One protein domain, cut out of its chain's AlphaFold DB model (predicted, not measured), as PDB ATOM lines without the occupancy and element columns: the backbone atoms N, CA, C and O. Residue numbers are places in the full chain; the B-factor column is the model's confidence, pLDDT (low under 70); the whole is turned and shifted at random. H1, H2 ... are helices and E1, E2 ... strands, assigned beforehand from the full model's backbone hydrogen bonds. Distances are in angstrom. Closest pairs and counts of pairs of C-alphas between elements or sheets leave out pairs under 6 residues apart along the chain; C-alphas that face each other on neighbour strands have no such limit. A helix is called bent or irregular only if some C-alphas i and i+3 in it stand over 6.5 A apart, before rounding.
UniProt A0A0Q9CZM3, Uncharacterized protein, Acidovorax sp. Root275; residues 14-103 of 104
ATOM      1  N   GLU A  14     101.578 121.023 127.742       96.19
ATOM      2  CA  GLU A  14     101.089 121.697 126.533       96.19
ATOM      3  C   GLU A  14     101.485 123.177 126.532       96.19
ATOM      4  O   GLU A  14     102.031 123.662 125.536       96.19
ATOM      5  N   GLN A  15     101.312 123.873 127.660       97.06
ATOM      6  CA  GLN A  15     101.749 125.263 127.776       97.06
ATOM      7  C   GLN A  15     103.278 125.386 127.727       97.06
ATOM      8  O   GLN A  15     103.788 126.260 127.026       97.06
ATOM      9  N   GLN A  16     104.023 124.474 128.369       96.50
ATOM     10  CA  GLN A  16     105.491 124.446 128.259       96.50
ATOM     11  C   GLN A  16     105.954 124.334 126.797       96.50
ATOM     12  O   GLN A  16     106.904 125.006 126.393       96.50
ATOM     13  N   GLN A  17     105.290 123.501 125.990       97.94
ATOM     14  CA  GLN A  17     105.596 123.360 124.563       97.94
ATOM     15  C   GLN A  17     105.249 124.625 123.770       97.94
ATOM     16  O   GLN A  17     106.043 125.041 122.925       97.94
ATOM     17  N   ALA A  18     104.099 125.248 124.039       98.12
ATOM     18  CA  ALA A  18     103.691 126.485 123.373       98.12
ATOM     19  C   ALA A  18     104.681 127.629 123.652       98.12
ATOM     20  O   ALA A  18     105.147 128.288 122.717       98.12
ATOM     21  N   ASP A  19     105.066 127.809 124.914       98.19
ATOM     22  CA  ASP A  19     106.043 128.817 125.332       98.19
ATOM     23  C   ASP A  19     107.418 128.554 124.708       98.19
ATOM     24  O   ASP A  19     108.056 129.467 124.179       98.19
ATOM     25  N   ALA A  20     107.853 127.289 124.702       97.88
ATOM     26  CA  ALA A  20     109.099 126.879 124.068       97.88
ATOM     27  C   ALA A  20     109.129 127.214 122.574       97.88
ATOM     28  O   ALA A  20     110.125 127.756 122.095       97.88
ATOM     29  N   ILE A  21     108.048 126.932 121.840       98.38
ATOM     30  CA  ILE A  21     107.937 127.287 120.420       98.38
ATOM     31  C   ILE A  21     108.094 128.799 120.245       98.38
ATOM     32  O   ILE A  21     108.927 129.235 119.447       98.38
ATOM     33  N   GLN A  22     107.349 129.604 121.009       98.19
ATOM     34  CA  GLN A  22     107.421 131.066 120.906       98.19
ATOM     35  C   GLN A  22     108.832 131.588 121.197       98.19
ATOM     36  O   GLN A  22     109.361 132.402 120.437       98.19
ATOM     37  N   PHE A  23     109.473 131.075 122.247       97.88
ATOM     38  CA  PHE A  23     110.836 131.447 122.616       97.88
ATOM     39  C   PHE A  23     111.853 131.083 121.526       97.88
ATOM     40  O   PHE A  23     112.666 131.920 121.123       97.88
ATOM     41  N   LEU A  24     111.799 129.848 121.015       97.44
ATOM     42  CA  LEU A  24     112.705 129.370 119.971       97.44
ATOM     43  C   LEU A  24     112.547 130.180 118.684       97.44
ATOM     44  O   LEU A  24     113.549 130.550 118.078       97.44
ATOM     45  N   LEU A  25     111.316 130.497 118.279       97.25
ATOM     46  CA  LEU A  25     111.064 131.306 117.087       97.25
ATOM     47  C   LEU A  25     111.572 132.743 117.263       97.25
ATOM     48  O   LEU A  25     112.282 133.248 116.387       97.25
ATOM     49  N   ALA A  26     111.285 133.371 118.407       97.50
ATOM     50  CA  ALA A  26     111.700 134.742 118.706       97.50
ATOM     51  C   ALA A  26     113.228 134.912 118.795       97.50
ATOM     52  O   ALA A  26     113.749 135.984 118.478       97.50
ATOM     53  N   HIS A  27     113.951 133.864 119.202       96.38
ATOM     54  CA  HIS A  27     115.394 133.925 119.468       96.38
ATOM     55  C   HIS A  27     116.242 132.994 118.594       96.38
ATOM     56  O   HIS A  27     117.442 132.863 118.834       96.38
ATOM     57  N   SER A  28     115.654 132.383 117.564       94.25
ATOM     58  CA  SER A  28     116.278 131.352 116.718       94.25
ATOM     59  C   SER A  28     117.686 131.705 116.236       94.25
ATOM     60  O   SER A  28     118.608 130.913 116.408       94.25
ATOM     61  N   SER A  29     117.884 132.905 115.684       94.44
ATOM     62  CA  SER A  29     119.183 133.346 115.157       94.44
ATOM     63  C   SER A  29     120.254 133.480 116.241       94.44
ATOM     64  O   SER A  29     121.400 133.082 116.034       94.44
ATOM     65  N   VAL A  30     119.882 134.003 117.412       95.19
ATOM     66  CA  VAL A  30     120.788 134.171 118.552       95.19
ATOM     67  C   VAL A  30     121.136 132.814 119.152       95.19
ATOM     68  O   VAL A  30     122.313 132.535 119.368       95.19
ATOM     69  N   LEU A  31     120.141 131.948 119.361       95.00
ATOM     70  CA  LEU A  31     120.352 130.590 119.866       95.00
ATOM     71  C   LEU A  31     121.244 129.780 118.922       95.00
ATOM     72  O   LEU A  31     122.184 129.127 119.377       95.00
ATOM     73  N   LYS A  32     121.027 129.913 117.610       94.88
ATOM     74  CA  LYS A  32     121.850 129.265 116.593       94.88
ATOM     75  C   LYS A  32     123.300 129.733 116.663       94.88
ATOM     76  O   LYS A  32     124.195 128.897 116.770       94.88
ATOM     77  N   ALA A  33     123.532 131.044 116.701       94.50
ATOM     78  CA  ALA A  33     124.876 131.594 116.843       94.50
ATOM     79  C   ALA A  33     125.552 131.137 118.147       94.50
ATOM     80  O   ALA A  33     126.727 130.784 118.137       94.50
ATOM     81  N   MET A  34     124.807 131.088 119.258       92.75
ATOM     82  CA  MET A  34     125.307 130.579 120.539       92.75
ATOM     83  C   MET A  34     125.687 129.097 120.467       92.75
ATOM     84  O   MET A  34     126.714 128.717 121.026       92.75
ATOM     85  N   SER A  35     124.896 128.273 119.771       91.69
ATOM     86  CA  SER A  35     125.165 126.838 119.602       91.69
ATOM     87  C   SER A  35     126.444 126.548 118.806       91.69
ATOM     88  O   SER A  35     127.019 125.475 118.943       91.69
ATOM     89  N   GLU A  36     126.906 127.507 117.999       92.69
ATOM     90  CA  GLU A  36     128.072 127.373 117.115       92.69
ATOM     91  C   GLU A  36     129.351 127.986 117.706       92.69
ATOM     92  O   GLU A  36     130.422 127.915 117.098       92.69
ATOM     93  N   VAL A  37     129.269 128.583 118.900       94.69
ATOM     94  CA  VAL A  37     130.439 129.123 119.596       94.69
ATOM     95  C   VAL A  37     131.419 127.994 119.920       94.69
ATOM     96  O   VAL A  37     131.052 126.957 120.472       94.69
ATOM     97  N   ALA A  38     132.702 128.219 119.627       93.62
ATOM     98  CA  ALA A  38     133.758 127.256 119.916       93.62
ATOM     99  C   ALA A  38     133.766 126.854 121.404       93.62
ATOM    100  O   ALA A  38     133.845 127.705 122.290       93.62
ATOM    101  N   GLY A  39     133.709 125.546 121.662       92.06
ATOM    102  CA  GLY A  39     133.638 124.977 123.011       92.06
ATOM    103  C   GLY A  39     132.218 124.710 123.521       92.06
ATOM    104  O   GLY A  39     132.072 124.119 124.590       92.06
ATOM    105  N   VAL A  40     131.174 125.091 122.777       91.44
ATOM    106  CA  VAL A  40     129.806 124.630 123.042       91.44
ATOM    107  C   VAL A  40     129.620 123.256 122.407       91.44
ATOM    108  O   VAL A  40     129.651 123.110 121.191       91.44
ATOM    109  N   GLU A  41     129.444 122.235 123.244       90.50
ATOM    110  CA  GLU A  41     129.206 120.857 122.786       90.50
ATOM    111  C   GLU A  41     127.712 120.569 122.597       90.50
ATOM    112  O   GLU A  41     127.319 119.847 121.681       90.50
ATOM    113  N   HIS A  42     126.872 121.153 123.457       88.69
ATOM    114  CA  HIS A  42     125.434 120.906 123.492       88.69
ATOM    115  C   HIS A  42     124.655 122.182 123.817       88.69
ATOM    116  O   HIS A  42     124.983 122.904 124.762       88.69
ATOM    117  N   ALA A  43     123.580 122.412 123.065       93.25
ATOM    118  CA  ALA A  43     122.517 123.347 123.397       93.25
ATOM    119  C   ALA A  43     121.217 122.543 123.470       93.25
ATOM    120  O   ALA A  43     120.794 121.973 122.469       93.25
ATOM    121  N   THR A  44     120.610 122.471 124.651       95.44
ATOM    122  CA  THR A  44     119.493 121.558 124.921       95.44
ATOM    123  C   THR A  44     118.337 122.315 125.555       95.44
ATOM    124  O   THR A  44     118.551 123.119 126.464       95.44
ATOM    125  N   LEU A  45     117.118 122.018 125.107       96.50
ATOM    126  CA  LEU A  45     115.891 122.381 125.800       96.50
ATOM    127  C   LEU A  45     115.363 121.156 126.560       96.50
ATOM    128  O   LEU A  45     115.011 120.152 125.941       96.50
ATOM    129  N   ASP A  46     115.335 121.237 127.889       95.50
ATOM    130  CA  ASP A  46     114.876 120.158 128.772       95.50
ATOM    131  C   ASP A  46     113.415 120.372 129.185       95.50
ATOM    132  O   ASP A  46     113.063 121.421 129.730       95.50
ATOM    133  N   PHE A  47     112.579 119.360 128.949       95.56
ATOM    134  CA  PHE A  47     111.208 119.284 129.441       95.56
ATOM    135  C   PHE A  47     111.160 118.386 130.673       95.56
ATOM    136  O   PHE A  47     111.340 117.168 130.599       95.56
ATOM    137  N   GLY A  48     110.878 118.987 131.826       92.69
ATOM    138  CA  GLY A  48     110.648 118.247 133.057       92.69
ATOM    139  C   GLY A  48     109.204 117.767 133.135       92.69
ATOM    140  O   GLY A  48     108.300 118.590 133.204       92.69
ATOM    141  N   ILE A  49     108.980 116.452 133.196       92.25
ATOM    142  CA  ILE A  49     107.629 115.884 133.297       92.25
ATOM    143  C   ILE A  49     107.469 114.948 134.489       92.25
ATOM    144  O   ILE A  49     108.416 114.329 134.983       92.25
ATOM    145  N   ALA A  50     106.231 114.794 134.946       91.56
ATOM    146  CA  ALA A  50     105.889 113.791 135.938       91.56
ATOM    147  C   ALA A  50     106.060 112.370 135.374       91.56
ATOM    148  O   ALA A  50     105.541 112.030 134.310       91.56
ATOM    149  N   MET A  51     106.712 111.503 136.147       91.75
ATOM    150  CA  MET A  51     106.613 110.056 135.980       91.75
ATOM    151  C   MET A  51     105.267 109.610 136.562       91.75
ATOM    152  O   MET A  51     105.073 109.633 137.788       91.75
ATOM    153  N   ARG A  52     104.326 109.268 135.680       87.81
ATOM    154  CA  ARG A  52     102.945 108.902 136.022       87.81
ATOM    155  C   ARG A  52     102.881 107.437 136.456       87.81
ATOM    156  O   ARG A  52     103.629 106.599 135.961       87.81
ATOM    157  N   ASP A  53     101.984 107.118 137.386       88.88
ATOM    158  CA  ASP A  53     101.777 105.740 137.857       88.88
ATOM    159  C   ASP A  53     100.823 104.991 136.913       88.88
ATOM    160  O   ASP A  53      99.659 104.749 137.228       88.88
ATOM    161  N   VAL A  54     101.303 104.715 135.699       88.38
ATOM    162  CA  VAL A  54     100.544 104.101 134.597       88.38
ATOM    163  C   VAL A  54     101.366 103.001 133.923       88.38
ATOM    164  O   VAL A  54     102.593 103.013 133.971       88.38
ATOM    165  N   VAL A  55     100.691 102.049 133.271       93.25
ATOM    166  CA  VAL A  55     101.354 100.941 132.552       93.25
ATOM    167  C   VAL A  55     102.153 101.450 131.349       93.25
ATOM    168  O   VAL A  55     103.235 100.946 131.068       93.25
ATOM    169  N   VAL A  56     101.623 102.455 130.649       94.31
ATOM    170  CA  VAL A  56     102.265 103.102 129.502       94.31
ATOM    171  C   VAL A  56     102.127 104.606 129.669       94.31
ATOM    172  O   VAL A  56     101.020 105.112 129.847       94.31
ATOM    173  N   GLN A  57     103.251 105.312 129.594       93.56
ATOM    174  CA  GLN A  57     103.292 106.764 129.503       93.56
ATOM    175  C   GLN A  57     103.789 107.146 128.109       93.56
ATOM    176  O   GLN A  57     104.827 106.663 127.662       93.56
ATOM    177  N   SER A  58     103.024 107.998 127.433       95.38
ATOM    178  CA  SER A  58     103.378 108.588 126.148       95.38
ATOM    179  C   SER A  58     103.167 110.094 126.243       95.38
ATOM    180  O   SER A  58     102.156 110.553 126.783       95.38
ATOM    181  N   ASP A  59     104.148 110.837 125.749       94.94
ATOM    182  CA  ASP A  59     104.181 112.292 125.718       94.94
ATOM    183  C   ASP A  59     104.376 112.705 124.255       94.94
ATOM    184  O   ASP A  59     105.291 112.225 123.581       94.94
ATOM    185  N   HIS A  60     103.468 113.532 123.742       95.56
ATOM    186  CA  HIS A  60     103.481 113.979 122.353       95.56
ATOM    187  C   HIS A  60     104.168 115.340 122.250       95.56
ATOM    188  O   HIS A  60     103.829 116.254 123.000       95.56
ATOM    189  N   PHE A  61     105.084 115.477 121.291       97.12
ATOM    190  CA  PHE A  61     105.750 116.735 120.959       97.12
ATOM    191  C   PHE A  61     105.419 117.106 119.507       97.12
ATOM    192  O   PHE A  61     105.641 116.284 118.613       97.12
ATOM    193  N   PRO A  62     104.875 118.306 119.245       97.75
ATOM    194  CA  PRO A  62     104.416 118.697 117.924       97.75
ATOM    195  C   PRO A  62     105.589 118.903 116.966       97.75
ATOM    196  O   PRO A  62     106.668 119.357 117.350       97.75
ATOM    197  N   THR A  63     105.348 118.647 115.680       98.06
ATOM    198  CA  THR A  63     106.340 118.847 114.613       98.06
ATOM    199  C   THR A  63     106.886 120.274 114.577       98.06
ATOM    200  O   THR A  63     108.058 120.470 114.271       98.06
ATOM    201  N   GLU A  64     106.064 121.270 114.917       98.12
ATOM    202  CA  GLU A  64     106.480 122.674 114.987       98.12
ATOM    203  C   GLU A  64     107.593 122.902 116.017       98.12
ATOM    204  O   GLU A  64     108.588 123.554 115.706       98.12
ATOM    205  N   LEU A  65     107.485 122.297 117.204       98.19
ATOM    206  CA  LEU A  65     108.533 122.359 118.222       98.19
ATOM    207  C   LEU A  65     109.823 121.697 117.730       98.19
ATOM    208  O   LEU A  65     110.906 122.260 117.879       98.19
ATOM    209  N   ILE A  66     109.707 120.527 117.098       97.94
ATOM    210  CA  ILE A  66     110.856 119.805 116.537       97.94
ATOM    211  C   ILE A  66     111.560 120.663 115.472       97.94
ATOM    212  O   ILE A  66     112.788 120.759 115.459       97.94
ATOM    213  N   ALA A  67     110.791 121.328 114.606       97.94
ATOM    214  CA  ALA A  67     111.324 122.218 113.579       97.94
ATOM    215  C   ALA A  67     112.005 123.459 114.184       97.94
ATOM    216  O   ALA A  67     113.104 123.820 113.756       97.94
ATOM    217  N   ALA A  68     111.393 124.080 115.195       97.88
ATOM    218  CA  ALA A  68     111.943 125.252 115.873       97.88
ATOM    219  C   ALA A  68     113.269 124.935 116.588       97.88
ATOM    220  O   ALA A  68     114.231 125.695 116.472       97.88
ATOM    221  N   LEU A  69     113.355 123.780 117.258       97.44
ATOM    222  CA  LEU A  69     114.584 123.293 117.889       97.44
ATOM    223  C   LEU A  69     115.707 123.091 116.869       97.44
ATOM    224  O   LEU A  69     116.812 123.605 117.051       97.44
ATOM    225  N   ALA A  70     115.411 122.400 115.766       95.88
ATOM    226  CA  ALA A  70     116.387 122.154 114.710       95.88
ATOM    227  C   ALA A  70     116.906 123.465 114.096       95.88
ATOM    228  O   ALA A  70     118.115 123.621 113.906       95.88
ATOM    229  N   ALA A  71     116.013 124.425 113.839       95.69
ATOM    230  CA  ALA A  71     116.379 125.742 113.321       95.69
ATOM    231  C   ALA A  71     117.270 126.529 114.300       95.69
ATOM    232  O   ALA A  71     118.227 127.179 113.875       95.69
ATOM    233  N   ALA A  72     117.000 126.429 115.605       95.56
ATOM    234  CA  ALA A  72     117.796 127.055 116.660       95.56
ATOM    235  C   ALA A  72     119.118 126.317 116.962       95.56
ATOM    236  O   ALA A  72     119.923 126.814 117.746       95.56
ATOM    237  N   GLY A  73     119.364 125.149 116.356       94.81
ATOM    238  CA  GLY A  73     120.535 124.323 116.662       94.81
ATOM    239  C   GLY A  73     120.477 123.680 118.051       94.81
ATOM    240  O   GLY A  73     121.522 123.396 118.634       94.81
ATOM    241  N   CYS A  74     119.275 123.469 118.591       95.88
ATOM    242  CA  CYS A  74     119.063 122.884 119.909       95.88
ATOM    243  C   CYS A  74     118.560 121.437 119.817       95.88
ATOM    244  O   CYS A  74     117.769 121.088 118.940       95.88
ATOM    245  N   SER A  75     118.982 120.597 120.758       95.81
ATOM    246  CA  SER A  75     118.390 119.283 121.013       95.81
ATOM    247  C   SER A  75     117.249 119.379 122.032       95.81
ATOM    248  O   SER A  75     117.104 120.376 122.743       95.81
ATOM    249  N   MET A  76     116.442 118.322 122.106       95.94
ATOM    250  CA  MET A  76     115.418 118.151 123.135       95.94
ATOM    251  C   MET A  76     115.872 117.114 124.159       95.94
ATOM    252  O   MET A  76     116.365 116.049 123.781       95.94
ATOM    253  N   GLU A  77     115.642 117.399 125.434       96.06
ATOM    254  CA  GLU A  77     115.767 116.448 126.536       96.06
ATOM    255  C   GLU A  77     114.423 116.321 127.260       96.06
ATOM    256  O   GLU A  77     113.640 117.270 127.321       96.06
ATOM    257  N   LEU A  78     114.125 115.118 127.752       95.12
ATOM    258  CA  LEU A  78     112.906 114.823 128.495       95.12
ATOM    259  C   LEU A  78     113.279 114.190 129.831       95.12
ATOM    260  O   LEU A  78     113.620 113.005 129.900       95.12
ATOM    261  N   THR A  79     113.176 114.970 130.901       94.19
ATOM    262  CA  THR A  79     113.516 114.524 132.249       94.19
ATOM    263  C   THR A  79     112.265 114.115 133.018       94.19
ATOM    264  O   THR A  79     111.388 114.927 133.306       94.19
ATOM    265  N   GLN A  80     112.194 112.849 133.430       92.81
ATOM    266  CA  GLN A  80     111.063 112.336 134.207       92.81
ATOM    267  C   GLN A  80     111.323 112.389 135.717       92.81
ATOM    268  O   GLN A  80     112.299 111.834 136.230       92.81
ATOM    269  N   PHE A  81     110.398 112.995 136.459       88.19
ATOM    270  CA  PHE A  81     110.471 113.115 137.912       88.19
ATOM    271  C   PHE A  81     109.494 112.159 138.603       88.19
ATOM    272  O   PHE A  81     108.286 112.224 138.363       88.19
ATOM    273  N   PRO A  82     109.970 111.302 139.526       87.50
ATOM    274  CA  PRO A  82     109.090 110.466 140.325       87.50
ATOM    275  C   PRO A  82     108.089 111.308 141.112       87.50
ATOM    276  O   PRO A  82     108.480 112.233 141.824       87.50
ATOM    277  N   THR A  83     106.816 110.930 141.059       80.88
ATOM    278  CA  THR A  83     105.739 111.570 141.824       80.88
ATOM    279  C   THR A  83     105.355 110.749 143.067       80.88
ATOM    280  O   THR A  83     105.868 109.649 143.319       80.88
ATOM    281  N   GLY A  84     104.515 111.319 143.938       72.19
ATOM    282  CA  GLY A  84     103.946 110.621 145.097       72.19
ATOM    283  C   GLY A  84     104.974 110.070 146.100       72.19
ATOM    284  O   GLY A  84     105.895 110.760 146.545       72.19
ATOM    285  N   ARG A  85     104.818 108.800 146.509       62.22
ATOM    286  CA  ARG A  85     105.691 108.151 147.513       62.22
ATOM    287  C   ARG A  85     107.146 108.038 147.038       62.22
ATOM    288  O   ARG A  85     108.051 108.152 147.864       62.22
ATOM    289  N   LYS A  86     107.372 107.879 145.726       61.78
ATOM    290  CA  LYS A  86     108.710 107.795 145.114       61.78
ATOM    291  C   LYS A  86     109.440 109.153 145.146       61.78
ATOM    292  O   LYS A  86     110.649 109.182 145.369       61.78
ATOM    293  N   ALA A  87     108.712 110.274 145.077       64.62
ATOM    294  CA  ALA A  87     109.268 111.633 145.180       64.62
ATOM    295  C   ALA A  87     109.948 111.929 146.535       64.62
ATOM    296  O   ALA A  87     110.914 112.696 146.613       64.62
ATOM    297  N   LYS A  88     109.478 111.306 147.630       58.22
ATOM    298  CA  LYS A  88     110.036 111.506 148.985       58.22
ATOM    299  C   LYS A  88     111.508 111.085 149.080       58.22
ATOM    300  O   LYS A  88     112.277 111.714 149.807       58.22
ATOM    301  N   ASN A  89     111.910 110.074 148.309       57.53
ATOM    302  CA  ASN A  89     113.296 109.611 148.248       57.53
ATOM    303  C   ASN A  89     114.183 110.579 147.445       57.53
ATOM    304  O   ASN A  89     115.339 110.804 147.809       57.53
ATOM    305  N   LEU A  90     113.620 111.246 146.432       59.16
ATOM    306  CA  LEU A  90     114.333 112.219 145.604       59.16
ATOM    307  C   LEU A  90     114.696 113.499 146.375       59.16
ATOM    308  O   LEU A  90     115.791 114.028 146.201       59.16
ATOM    309  N   LYS A  91     113.832 113.978 147.288       59.69
ATOM    310  CA  LYS A  91     114.153 115.130 148.163       59.69
ATOM    311  C   LYS A  91     115.384 114.863 149.040       59.69
ATOM    312  O   LYS A  91     116.214 115.754 149.221       59.69
ATOM    313  N   ARG A  92     115.530 113.635 149.556       57.59
ATOM    314  CA  ARG A  92     116.712 113.215 150.333       57.59
ATOM    315  C   ARG A  92     117.966 113.157 149.458       57.59
ATOM    316  O   ARG A  92     119.002 113.673 149.868       57.59
ATOM    317  N   TYR A  93     117.846 112.613 148.247       55.62
ATOM    318  CA  TYR A  93     118.939 112.544 147.275       55.62
ATOM    319  C   TYR A  93     119.415 113.935 146.814       55.62
ATOM    320  O   TYR A  93     120.602 114.234 146.897       55.62
ATOM    321  N   ARG A  94     118.496 114.842 146.441       63.41
ATOM    322  CA  ARG A  94     118.824 116.229 146.042       63.41
ATOM    323  C   ARG A  94     119.482 117.020 147.177       63.41
ATOM    324  O   ARG A  94     120.410 117.785 146.927       63.41
ATOM    325  N   LYS A  95     119.053 116.812 148.430       59.97
ATOM    326  CA  LYS A  95     119.707 117.406 149.609       59.97
ATOM    327  C   LYS A  95     121.142 116.889 149.786       59.97
ATOM    328  O   LYS A  95     122.028 117.685 150.079       59.97
ATOM    329  N   ALA A  96     121.376 115.592 149.578       56.28
ATOM    330  CA  ALA A  96     122.707 114.988 149.662       56.28
ATOM    331  C   ALA A  96     123.641 115.450 148.527       56.28
ATOM    332  O   ALA A  96     124.787 115.801 148.793       56.28
ATOM    333  N   LEU A  97     123.140 115.536 147.290       54.09
ATOM    334  CA  LEU A  97     123.893 116.057 146.142       54.09
ATOM    335  C   LEU A  97     124.324 117.514 146.342       54.09
ATOM    336  O   LEU A  97     125.498 117.830 146.167       54.09
ATOM    337  N   ARG A  98     123.410 118.389 146.790       58.69
ATOM    338  CA  ARG A  98     123.737 119.794 147.097       58.69
ATOM    339  C   ARG A  98     124.754 119.924 148.236       58.69
ATOM    340  O   ARG A  98     125.633 120.773 148.174       58.69
ATOM    341  N   ALA A  99     124.670 119.065 149.255       57.12
ATOM    342  CA  ALA A  99     125.644 119.038 150.348       57.12
ATOM    343  C   ALA A  99     127.028 118.514 149.912       57.12
ATOM    344  O   ALA A  99     128.035 118.908 150.495       57.12
ATOM    345  N   GLY A 100     127.085 117.644 148.897       50.56
ATOM    346  CA  GLY A 100     128.330 117.151 148.300       50.56
ATOM    347  C   GLY A 100     128.983 118.144 147.334       50.56
ATOM    348  O   GLY A 100     130.206 118.227 147.289       50.56
ATOM    349  N   GLN A 101     128.185 118.932 146.609       48.94
ATOM    350  CA  GLN A 101     128.670 119.990 145.712       48.94
ATOM    351  C   GLN A 101     129.223 121.214 146.460       48.94
ATOM    352  O   GLN A 101     130.081 121.896 145.923       48.94
ATOM    353  N   LEU A 102     128.806 121.462 147.710       46.62
ATOM    354  CA  LEU A 102     129.361 122.529 148.564       46.62
ATOM    355  C   LEU A 102     130.716 122.179 149.218       46.62
ATOM    356  O   LEU A 102     131.253 122.984 149.975       46.62
ATOM    357  N   ARG A 103     131.231 120.958 149.007       44.38
ATOM    358  CA  ARG A 103     132.471 120.442 149.620       44.38
ATOM    359  C   ARG A 103     133.616 120.243 148.618       44.38
ATOM    360  O   ARG A 103     134.586 119.567 148.959       44.38
TER     361      ARG A 103
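AT A GLANCE: This is residues 14 to 103 of the 104 residues of an uncharacterized protein of Acidovorax sp. Root275 (UniProt A0A0Q9CZM3). Picture a flat, loose model with a narrow ribbon of two parallel strands, E1 and E2, in its middle, a pair of helices, H1 and H2, side by side toward the end where the strands begin, and a third helix, H3, at the end where they finish. Residues 91 to 103, of which 91 to 101 belong to H3, stick out free of the rest. The printed part has 90 residues, with three named helices and two named strands in the order H1, E1, H2, E2, H3; the sheet order is E1, E2, and the class is mixed, helices and strands. The whole is loose, with a radius of gyration of the C-alphas of 16.6 A, and spans 42 by 39 by 18 A.

IN THESE COORDINATES: Find C-alpha 14 at (101.089, 121.697, 126.533); from there H1 runs through residues 14 to 35, 25.6 A from first to last C-alpha. It is irregular, with C-alphas 26 and 29 standing 8.4 A apart, and has a kink of 80 degrees near residue 29. Next look for E1 at residues 44 to 51, 20.5 A long, starting at C-alpha 44, (119.493, 121.558, 124.921). H2 takes residues 63 to 72, 14.2 A, and E2 residues 75 to 82, 23.2 A. H3 takes residues 84 to 101, 26.4 A, and ends at C-alpha 101, (128.670, 119.990, 145.712).

HOW THE PARTS SIT: Begin with the sheet, where E1 and E2 are parallel neighbours at 24 degrees. Look there for N 45 and O 75, 2.9 A apart, and N 81 and O 49, 2.8 A apart, both within hydrogen-bond range. E1, H2 and E2 make a strand-helix-strand unit, two parallel neighbour strands with a helix between them along the chain, and its crossover is right-handed. The closest C-alphas of H2 and E2 are those of Leu 69 and Ser 75, 6.4 A apart. H1 and H2 touch, closest at the C-alphas of Ser 28 and Ala 72, 4.6 A, and run the same way at a shallow tilt of 23 degrees. The closest C-alphas of H1 and E1 are those of Gln 16 and Phe 47, 7.8 A apart. At the other end of E2, the closest C-alphas to H3 are those of Phe 81 and Ala 87, 7.5 A apart. H3 is apart from H1, H2 and E1. Every O i to N i+4 pair of H2 is within hydrogen-bond range, against 16 of 18 in H1 and 10 of 14 in H3.

THE WHOLE: The two C-alphas farthest apart are those of Ala 38 and Arg 85, 43.8 A. The printed part has no cut; the link from E1 to H2, 11 residues, is long. The mean pLDDT of the printed part is 86.3, and residues 85 to 103 are under 70.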